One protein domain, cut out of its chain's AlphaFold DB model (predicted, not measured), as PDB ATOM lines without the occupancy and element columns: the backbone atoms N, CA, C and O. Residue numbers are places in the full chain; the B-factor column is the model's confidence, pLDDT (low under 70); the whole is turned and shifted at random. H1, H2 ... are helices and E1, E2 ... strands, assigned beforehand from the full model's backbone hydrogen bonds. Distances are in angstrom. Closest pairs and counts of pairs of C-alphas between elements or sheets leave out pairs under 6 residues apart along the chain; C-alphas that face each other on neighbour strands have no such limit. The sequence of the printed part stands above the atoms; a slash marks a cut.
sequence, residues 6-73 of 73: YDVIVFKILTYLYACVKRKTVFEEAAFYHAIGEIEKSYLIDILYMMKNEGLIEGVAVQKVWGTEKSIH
ATOM      1  N   TYR A   6     137.144 293.138 181.686       88.56
ATOM      2  CA  TYR A   6     137.970 292.799 182.857       88.56
ATOM      3  C   TYR A   6     138.160 291.284 183.001       88.56
ATOM      4  O   TYR A   6     139.290 290.803 182.952       88.56
ATOM      5  N   ASP A   7     137.065 290.525 183.102       91.25
ATOM      6  CA  ASP A   7     137.125 289.073 183.318       91.25
ATOM      7  C   ASP A   7     137.827 288.351 182.155       91.25
ATOM      8  O   ASP A   7     138.560 287.381 182.357       91.25
ATOM      9  N   VAL A   8     137.664 288.860 180.928       92.19
ATOM     10  CA  VAL A   8     138.335 288.327 179.734       92.19
ATOM     11  C   VAL A   8     139.844 288.550 179.819       92.19
ATOM     12  O   VAL A   8     140.621 287.633 179.545       92.19
ATOM     13  N   ILE A   9     140.278 289.748 180.204       93.56
ATOM     14  CA  ILE A   9     141.699 290.082 180.324       93.56
ATOM     15  C   ILE A   9     142.332 289.297 181.478       93.56
ATOM     16  O   ILE A   9     143.387 288.688 181.291       93.56
ATOM     17  N   VAL A  10     141.662 289.232 182.633       94.31
ATOM     18  CA  VAL A  10     142.069 288.409 183.783       94.31
ATOM     19  C   VAL A  10     142.268 286.957 183.358       94.31
ATOM     20  O   VAL A  10     143.316 286.368 183.633       94.31
ATOM     21  N   PHE A  11     141.311 286.388 182.622       94.94
ATOM     22  CA  PHE A  11     141.410 285.020 182.121       94.94
ATOM     23  C   PHE A  11     142.618 284.817 181.193       94.94
ATOM     24  O   PHE A  11     143.338 283.822 181.332       94.94
ATOM     25  N   LYS A  12     142.893 285.756 180.277       95.38
ATOM     26  CA  LYS A  12     144.074 285.694 179.397       95.38
ATOM     27  C   LYS A  12     145.383 285.753 180.187       95.38
ATOM     28  O   LYS A  12     146.267 284.929 179.946       95.38
ATOM     29  N   ILE A  13     145.488 286.672 181.151       94.81
ATOM     30  CA  ILE A  13     146.663 286.806 182.025       94.81
ATOM     31  C   ILE A  13     146.896 285.498 182.788       94.81
ATOM     32  O   ILE A  13     147.986 284.929 182.719       94.81
ATOM     33  N   LEU A  14     145.868 284.969 183.460       95.12
ATOM     34  CA  LEU A  14     145.972 283.717 184.216       95.12
ATOM     35  C   LEU A  14     146.334 282.528 183.322       95.12
ATOM     36  O   LEU A  14     147.140 281.691 183.720       95.12
ATOM     37  N   THR A  15     145.796 282.462 182.104       95.00
ATOM     38  CA  THR A  15     146.116 281.395 181.143       95.00
ATOM     39  C   THR A  15     147.592 281.428 180.738       95.00
ATOM     40  O   THR A  15     148.247 280.382 180.709       95.00
ATOM     41  N   TYR A  16     148.138 282.618 180.478       94.12
ATOM     42  CA  TYR A  16     149.553 282.781 180.150       94.12
ATOM     43  C   TYR A  16     150.461 282.418 181.334       94.12
ATOM     44  O   TYR A  16     151.395 281.623 181.192       94.12
ATOM     45  N   LEU A  17     150.153 282.934 182.530       91.69
ATOM     46  CA  LEU A  17     150.903 282.620 183.750       91.69
ATOM     47  C   LEU A  17     150.838 281.123 184.084       91.69
ATOM     48  O   LEU A  17     151.850 280.516 184.434       91.69
ATOM     49  N   TYR A  18     149.684 280.484 183.897       92.50
ATOM     50  CA  TYR A  18     149.526 279.043 184.070       92.50
ATOM     51  C   TYR A  18     150.414 278.237 183.109       92.50
ATOM     52  O   TYR A  18     151.017 277.241 183.519       92.50
ATOM     53  N   ALA A  19     150.537 278.656 181.844       91.69
ATOM     54  CA  ALA A  19     151.441 278.016 180.885       91.69
ATOM     55  C   ALA A  19     152.912 278.110 181.331       91.69
ATOM     56  O   ALA A  19     153.639 277.112 181.237       91.69
ATOM     57  N   CYS A  20     153.309 279.255 181.900       89.44
ATOM     58  CA  CYS A  20     154.630 279.447 182.501       89.44
ATOM     59  C   CYS A  20     154.848 278.492 183.689       89.44
ATOM     60  O   CYS A  20     155.846 277.773 183.745       89.44
ATOM     61  N   VAL A  21     153.876 278.394 184.608       88.31
ATOM     62  CA  VAL A  21     153.938 277.486 185.774       88.31
ATOM     63  C   VAL A  21     154.012 276.018 185.352       88.31
ATOM     64  O   VAL A  21     154.764 275.231 185.929       88.31
ATOM     65  N   LYS A  22     153.277 275.625 184.306       91.12
ATOM     66  CA  LYS A  22     153.338 274.272 183.733       91.12
ATOM     67  C   LYS A  22     154.618 273.995 182.939       91.12
ATOM     68  O   LYS A  22     154.724 272.913 182.367       91.12
ATOM     69  N   ARG A  23     155.578 274.931 182.912       82.06
ATOM     70  CA  ARG A  23     156.836 274.851 182.151       82.06
ATOM     71  C   ARG A  23     156.617 274.607 180.657       82.06
ATOM     72  O   ARG A  23     157.478 274.043 179.990       82.06
ATOM     73  N   LYS A  24     155.455 275.006 180.133       76.56
ATOM     74  CA  LYS A  24     155.186 274.975 178.689       76.56
ATOM     75  C   LYS A  24     155.882 276.137 177.985       76.56
ATOM     76  O   LYS A  24     156.197 276.023 176.807       76.56
ATOM     77  N   THR A  25     156.124 277.227 178.713       79.06
ATOM     78  CA  THR A  25     156.831 278.425 178.257       79.06
ATOM     79  C   THR A  25     157.656 279.012 179.409       79.06
ATOM     80  O   THR A  25     157.427 278.687 180.576       79.06
ATOM     81  N   VAL A  26     158.619 279.873 179.084       86.38
ATOM     82  CA  VAL A  26     159.227 280.819 180.035       86.38
ATOM     83  C   VAL A  26     158.507 282.153 179.862       86.38
ATOM     84  O   VAL A  26     158.062 282.453 178.753       86.38
ATOM     85  N   PHE A  27     158.363 282.932 180.937       87.06
ATOM     86  CA  PHE A  27     157.784 284.267 180.827       87.06
ATOM     87  C   PHE A  27     158.629 285.120 179.877       87.06
ATOM     88  O   PHE A  27     159.826 285.309 180.095       87.06
ATOM     89  N   GLU A  28     157.987 285.629 178.836       91.44
ATOM     90  CA  GLU A  28     158.560 286.564 177.877       91.44
ATOM     91  C   GLU A  28     157.561 287.711 177.675       91.44
ATOM     92  O   GLU A  28     156.348 287.485 177.602       91.44
ATOM     93  N   GLU A  29     158.065 288.942 177.680       87.62
ATOM     94  CA  GLU A  29     157.252 290.156 177.738       87.62
ATOM     95  C   GLU A  29     156.459 290.365 176.442       87.62
ATOM     96  O   GLU A  29     155.251 290.605 176.495       87.62
ATOM     97  N   ALA A  30     157.085 290.200 175.274       89.94
ATOM     98  CA  ALA A  30     156.401 290.377 173.997       89.94
ATOM     99  C   ALA A  30     155.305 289.318 173.786       89.94
ATOM    100  O   ALA A  30     154.198 289.644 173.352       89.94
ATOM    101  N   ALA A  31     155.567 288.063 174.154       90.62
ATOM    102  CA  ALA A  31     154.594 286.977 174.120       90.62
ATOM    103  C   ALA A  31     153.445 287.194 175.117       90.62
ATOM    104  O   ALA A  31     152.298 286.875 174.800       90.62
ATOM    105  N   PHE A  32     153.724 287.772 176.290       91.31
ATOM    106  CA  PHE A  32     152.694 288.158 177.251       91.31
ATOM    107  C   PHE A  32     151.767 289.228 176.666       91.31
ATOM    108  O   PHE A  32     150.552 289.025 176.633       91.31
ATOM    109  N   TYR A  33     152.329 290.321 176.137       91.25
ATOM    110  CA  TYR A  33     151.549 291.382 175.495       91.25
ATOM    111  C   TYR A  33     150.750 290.867 174.292       91.25
ATOM    112  O   TYR A  33     149.578 291.209 174.137       91.25
ATOM    113  N   HIS A  34     151.331 289.972 173.491       91.62
ATOM    114  CA  HIS A  34     150.618 289.318 172.396       91.62
ATOM    115  C   HIS A  34     149.438 288.463 172.890       91.62
ATOM    116  O   HIS A  34     148.363 288.491 172.292       91.62
ATOM    117  N   ALA A  35     149.610 287.724 173.990       90.75
ATOM    118  CA  ALA A  35     148.576 286.849 174.540       90.75
ATOM    119  C   ALA A  35     147.384 287.620 175.131       90.75
ATOM    120  O   ALA A  35     146.240 287.178 174.996       90.75
ATOM    121  N   ILE A  36     147.628 288.761 175.783       91.25
ATOM    122  CA  ILE A  36     146.560 289.571 176.392       91.25
ATOM    123  C   ILE A  36     145.863 290.487 175.368       91.25
ATOM    124  O   ILE A  36     144.655 290.720 175.484       91.25
ATOM    125  N   GLY A  37     146.574 290.887 174.308       89.44
ATOM    126  CA  GLY A  37     146.109 291.800 173.262       89.44
ATOM    127  C   GLY A  37     146.498 293.258 173.527       89.44
ATOM    128  O   GLY A  37     147.117 293.574 174.542       89.44
ATOM    129  N   GLU A  38     146.135 294.158 172.608       86.69
ATOM    130  CA  GLU A  38     146.360 295.596 172.794       86.69
ATOM    131  C   GLU A  38     145.492 296.123 173.940       86.69
ATOM    132  O   GLU A  38     144.264 296.147 173.860       86.69
ATOM    133  N   ILE A  39     146.150 296.522 175.025       87.12
ATOM    134  CA  ILE A  39     145.532 297.065 176.232       87.12
ATOM    135  C   ILE A  39     146.323 298.312 176.613       87.12
ATOM    136  O   ILE A  39     147.556 298.316 176.595       87.12
ATOM    137  N   GLU A  40     145.611 299.383 176.954       87.75
ATOM    138  CA  GLU A  40     146.235 300.612 177.430       87.75
ATOM    139  C   GLU A  40     146.999 300.338 178.739       87.75
ATOM    140  O   GLU A  40     146.527 299.624 179.627       87.75
ATOM    141  N   LYS A  41     148.221 300.867 178.847       84.31
ATOM    142  CA  LYS A  41     149.149 300.500 179.922       84.31
ATOM    143  C   LYS A  41     148.574 300.809 181.304       84.31
ATOM    144  O   LYS A  41     148.687 299.970 182.190       84.31
ATOM    145  N   SER A  42     147.959 301.975 181.503       85.94
ATOM    146  CA  SER A  42     147.371 302.342 182.794       85.94
ATOM    147  C   SER A  42     146.222 301.406 183.180       85.94
ATOM    148  O   SER A  42     146.157 300.964 184.329       85.94
ATOM    149  N   TYR A  43     145.410 300.984 182.207       87.88
ATOM    150  CA  TYR A  43     144.360 299.996 182.422       87.88
ATOM    151  C   TYR A  43     144.919 298.613 182.788       87.88
ATOM    152  O   TYR A  43     144.442 297.993 183.738       87.88
ATOM    153  N   LEU A  44     145.988 298.153 182.131       89.44
ATOM    154  CA  LEU A  44     146.670 296.910 182.517       89.44
ATOM    155  C   LEU A  44     147.190 296.971 183.963       89.44
ATOM    156  O   LEU A  44     147.089 295.990 184.700       89.44
ATOM    157  N   ILE A  45     147.718 298.121 184.390       88.62
ATOM    158  CA  ILE A  45     148.197 298.299 185.766       88.62
ATOM    159  C   ILE A  45     147.046 298.219 186.768       88.62
ATOM    160  O   ILE A  45     147.189 297.596 187.822       88.62
ATOM    161  N   ASP A  46     145.900 298.804 186.434       89.69
ATOM    162  CA  ASP A  46     144.691 298.700 187.246       89.69
ATOM    163  C   ASP A  46     144.216 297.252 187.379       89.69
ATOM    164  O   ASP A  46     143.918 296.816 188.491       89.69
ATOM    165  N   ILE A  47     144.224 296.485 186.286       91.25
ATOM    166  CA  ILE A  47     143.850 295.065 186.290       91.25
ATOM    167  C   ILE A  47     144.797 294.259 187.177       91.25
ATOM    168  O   ILE A  47     144.342 293.540 188.062       91.25
ATOM    169  N   LEU A  48     146.112 294.414 187.008       91.00
ATOM    170  CA  LEU A  48     147.100 293.695 187.819       91.00
ATOM    171  C   LEU A  48     146.989 294.052 189.309       91.00
ATOM    172  O   LEU A  48     147.157 293.188 190.171       91.00
ATOM    173  N   TYR A  49     146.651 295.305 189.625       90.44
ATOM    174  CA  TYR A  49     146.364 295.733 190.993       90.44
ATOM    175  C   TYR A  49     145.094 295.080 191.561       90.44
ATOM    176  O   TYR A  49     145.112 294.618 192.704       90.44
ATOM    177  N   MET A  50     144.006 295.012 190.788       91.31
ATOM    178  CA  MET A  50     142.765 294.342 191.200       91.31
ATOM    179  C   MET A  50     142.984 292.841 191.403       91.31
ATOM    180  O   MET A  50     142.695 292.339 192.484       91.31
ATOM    181  N   MET A  51     143.617 292.160 190.443       93.38
ATOM    182  CA  MET A  51     143.941 290.733 190.527       93.38
ATOM    183  C   MET A  51     144.774 290.396 191.769       93.38
ATOM    184  O   MET A  51     144.536 289.379 192.418       93.38
ATOM    185  N   LYS A  52     145.740 291.253 192.127       91.12
ATOM    186  CA  LYS A  52     146.514 291.101 193.364       91.12
ATOM    187  C   LYS A  52     145.629 291.228 194.606       91.12
ATOM    188  O   LYS A  52     145.727 290.400 195.506       91.12
ATOM    189  N   ASN A  53     144.779 292.253 194.673       91.06
ATOM    190  CA  ASN A  53     143.897 292.476 195.827       91.06
ATOM    191  C   ASN A  53     142.821 291.392 195.972       91.06
ATOM    192  O   ASN A  53     142.382 291.113 197.083       91.06
ATOM    193  N   GLU A  54     142.416 290.780 194.861       93.12
ATOM    194  CA  GLU A  54     141.495 289.640 194.811       93.12
ATOM    195  C   GLU A  54     142.193 288.299 195.111       93.12
ATOM    196  O   GLU A  54     141.525 287.275 195.227       93.12
ATOM    197  N   GLY A  55     143.525 288.286 195.261       93.00
ATOM    198  CA  GLY A  55     144.302 287.079 195.554       93.00
ATOM    199  C   GLY A  55     144.468 286.130 194.363       93.00
ATOM    200  O   GLY A  55     144.753 284.951 194.553       93.00
ATOM    201  N   LEU A  56     144.286 286.621 193.132       92.25
ATOM    202  CA  LEU A  56     144.424 285.824 191.908       92.25
ATOM    203  C   LEU A  56     145.888 285.631 191.493       92.25
ATOM    204  O   LEU A  56     146.221 284.632 190.857       92.25
ATOM    205  N   ILE A  57     146.752 286.596 191.820       90.25
ATOM    206  CA  ILE A  57     148.186 286.572 191.516       90.25
ATOM    207  C   ILE A  57     149.003 287.118 192.687       90.25
ATOM    208  O   ILE A  57     148.557 287.989 193.435       90.25
ATOM    209  N   GLU A  58     150.240 286.645 192.798       84.94
ATOM    210  CA  GLU A  58     151.221 287.071 193.796       84.94
ATOM    211  C   GLU A  58     152.508 287.560 193.111       84.94
ATOM    212  O   GLU A  58     152.676 287.422 191.900       84.94
ATOM    213  N   GLY A  59     153.425 288.163 193.874       77.25
ATOM    214  CA  GLY A  59     154.736 288.589 193.361       77.25
ATOM    215  C   GLY A  59     154.746 289.885 192.539       77.25
ATOM    216  O   GLY A  59     155.816 290.332 192.155       77.25
ATOM    217  N   VAL A  60     153.592 290.525 192.316       74.56
ATOM    218  CA  VAL A  60     153.510 291.830 191.636       74.56
ATOM    219  C   VAL A  60     153.683 292.974 192.640       74.56
ATOM    220  O   VAL A  60     152.893 293.116 193.588       74.56
ATOM    221  N   ALA A  61     154.680 293.838 192.427       64.44
ATOM    222  CA  ALA A  61     154.849 295.073 193.183       64.44
ATOM    223  C   ALA A  61     154.261 296.257 192.400       64.44
ATOM    224  O   ALA A  61     154.925 296.889 191.582       64.44
ATOM    225  N   VAL A  62     152.993 296.583 192.668       62.31
ATOM    226  CA  VAL A  62     152.377 297.815 192.155       62.31
ATOM    227  C   VAL A  62     152.705 298.958 193.110       62.31
ATOM    228  O   VAL A  62     152.250 298.951 194.258       62.31
ATOM    229  N   GLN A  63     153.476 299.944 192.652       55.41
ATOM    230  CA  GLN A  63     153.690 301.180 193.398       55.41
ATOM    231  C   GLN A  63     152.678 302.229 192.943       55.41
ATOM    232  O   GLN A  63     152.604 302.606 191.772       55.41
ATOM    233  N   LYS A  64     151.877 302.712 193.894       49.84
ATOM    234  CA  LYS A  64     151.005 303.865 193.680       49.84
ATOM    235  C   LYS A  64     151.843 305.127 193.873       49.84
ATOM    236  O   LYS A  64     152.000 305.590 195.003       49.84
ATOM    237  N   VAL A  65     152.397 305.664 192.789       49.91
ATOM    238  CA  VAL A  65     153.044 306.980 192.824       49.91
ATOM    239  C   VAL A  65     151.937 308.020 193.021       49.91
ATOM    240  O   VAL A  65     150.872 307.927 192.415       49.91
ATOM    241  N   TRP A  66     152.115 308.960 193.950       38.50
ATOM    242  CA  TRP A  66     151.141 310.035 194.156       38.50
ATOM    243  C   TRP A  66     151.230 311.010 192.975       38.50
ATOM    244  O   TRP A  66     152.122 311.847 192.896       38.50
ATOM    245  N   GLY A  67     150.309 310.811 192.037       43.78
ATOM    246  CA  GLY A  67     150.237 311.362 190.687       43.78
ATOM    247  C   GLY A  67     149.376 310.402 189.859       43.78
ATOM    248  O   GLY A  67     149.107 309.285 190.296       43.78
ATOM    249  N   THR A  68     148.886 310.797 188.689       49.72
ATOM    250  CA  THR A  68     148.021 309.947 187.841       49.72
ATOM    251  C   THR A  68     148.707 308.679 187.310       49.72
ATOM    252  O   THR A  68     148.068 307.888 186.624       49.72
ATOM    253  N   GLU A  69     149.981 308.457 187.626       49.78
ATOM    254  CA  GLU A  69     150.782 307.355 187.104       49.78
ATOM    255  C   GLU A  69     151.025 306.284 188.170       49.78
ATOM    256  O   GLU A  69     151.532 306.540 189.261       49.78
ATOM    257  N   LYS A  70     150.662 305.047 187.836       49.91
ATOM    258  CA  LYS A  70     151.026 303.841 188.585       49.91
ATOM    259  C   LYS A  70     152.182 303.165 187.846       49.91
ATOM    260  O   LYS A  70     152.228 303.217 186.619       49.91
ATOM    261  N   SER A  71     153.106 302.527 188.562       52.25
ATOM    262  CA  SER A  71     154.212 301.759 187.970       52.25
ATOM    263  C   SER A  71     154.276 300.346 188.556       52.25
ATOM    264  O   SER A  71     153.835 300.105 189.685       52.25
ATOM    265  N   ILE A  72     154.789 299.399 187.765       51.03
ATOM    266  CA  ILE A  72     154.963 297.993 188.153       51.03
ATOM    267  C   ILE A  72     156.454 297.664 188.118       51.03
ATOM    268  O   ILE A  72     157.133 298.030 187.157       51.03
ATOM    269  N   HIS A  73     156.924 296.985 189.165       52.41
ATOM    270  CA  HIS A  73     158.254 296.388 189.275       52.41
ATOM    271  C   HIS A  73     158.145 294.882 189.513       52.41
ATOM    272  O   HIS A  73     157.171 294.460 190.186       52.41
TER     273      HIS A  73
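This is residues 6 to 73 of the 73 residues of the protein "YjcQ protein" of Clostridium sp. CAG:632 (UniProt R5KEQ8). Two helices, H1 and H2, pack slantwise on each other toward one end of an elongated body, H3 stands nearly crosswise to H1, and a small hairpin of strands, E1 and E2, lies on the other side of H3. The printed part has 68 residues, with three named helices and then two named strands in the order H1, H2, H3, E1, E2; the sheet E1 - E2 is antiparallel and the class is mostly helix. The whole is compact, with a radius of gyration of the C-alphas of 12.2 A, and spans 39 by 24 by 22 A.

Find C-alpha 6 at (137.970, 292.799, 182.857); from there H1, residues 6 to 21, runs 22.3 A. Next come H2, residues 29 to 36, 10.8 A long, and H3, residues 41 to 53, 18.6 A, which begins at (149.149, 300.500, 179.922). E1 is residues 62 to 64 and E2 residues 70 to 72, ending at (154.963, 297.993, 188.153).

Look at Lys 12 and Ile 36, the closest C-alphas of H1 and H2, 5.5 A apart: the helices touch, through residues 9 to 16 of H1 alone, at a steep tilt of 45 degrees, opposite ways. H1 and H3 only just touch, with 3 pairs of C-alphas within 8 A, closest at Tyr 6 and Ile 47, 7.2 A; they are about perpendicular at 74 degrees. H2 and H3 are apart. The closest C-alphas of H3 and E1 are those of Tyr 49 and Val 62, 6.5 A; of H3 and E2, Ile 45 and Lys 70, 6.8 A. In the hairpin E1 and E2, N 63 and O 71 are within hydrogen-bond range at 3.0 A. In H1, H2 and H3 every O i to N i+4 pair is within that range.

The C-alphas farthest apart, Lys 24 and Gly 67, are 38.6 A from each other. The printed part has no cut, and no link is long. Residues 61 to 73 of the model have pLDDT under 70.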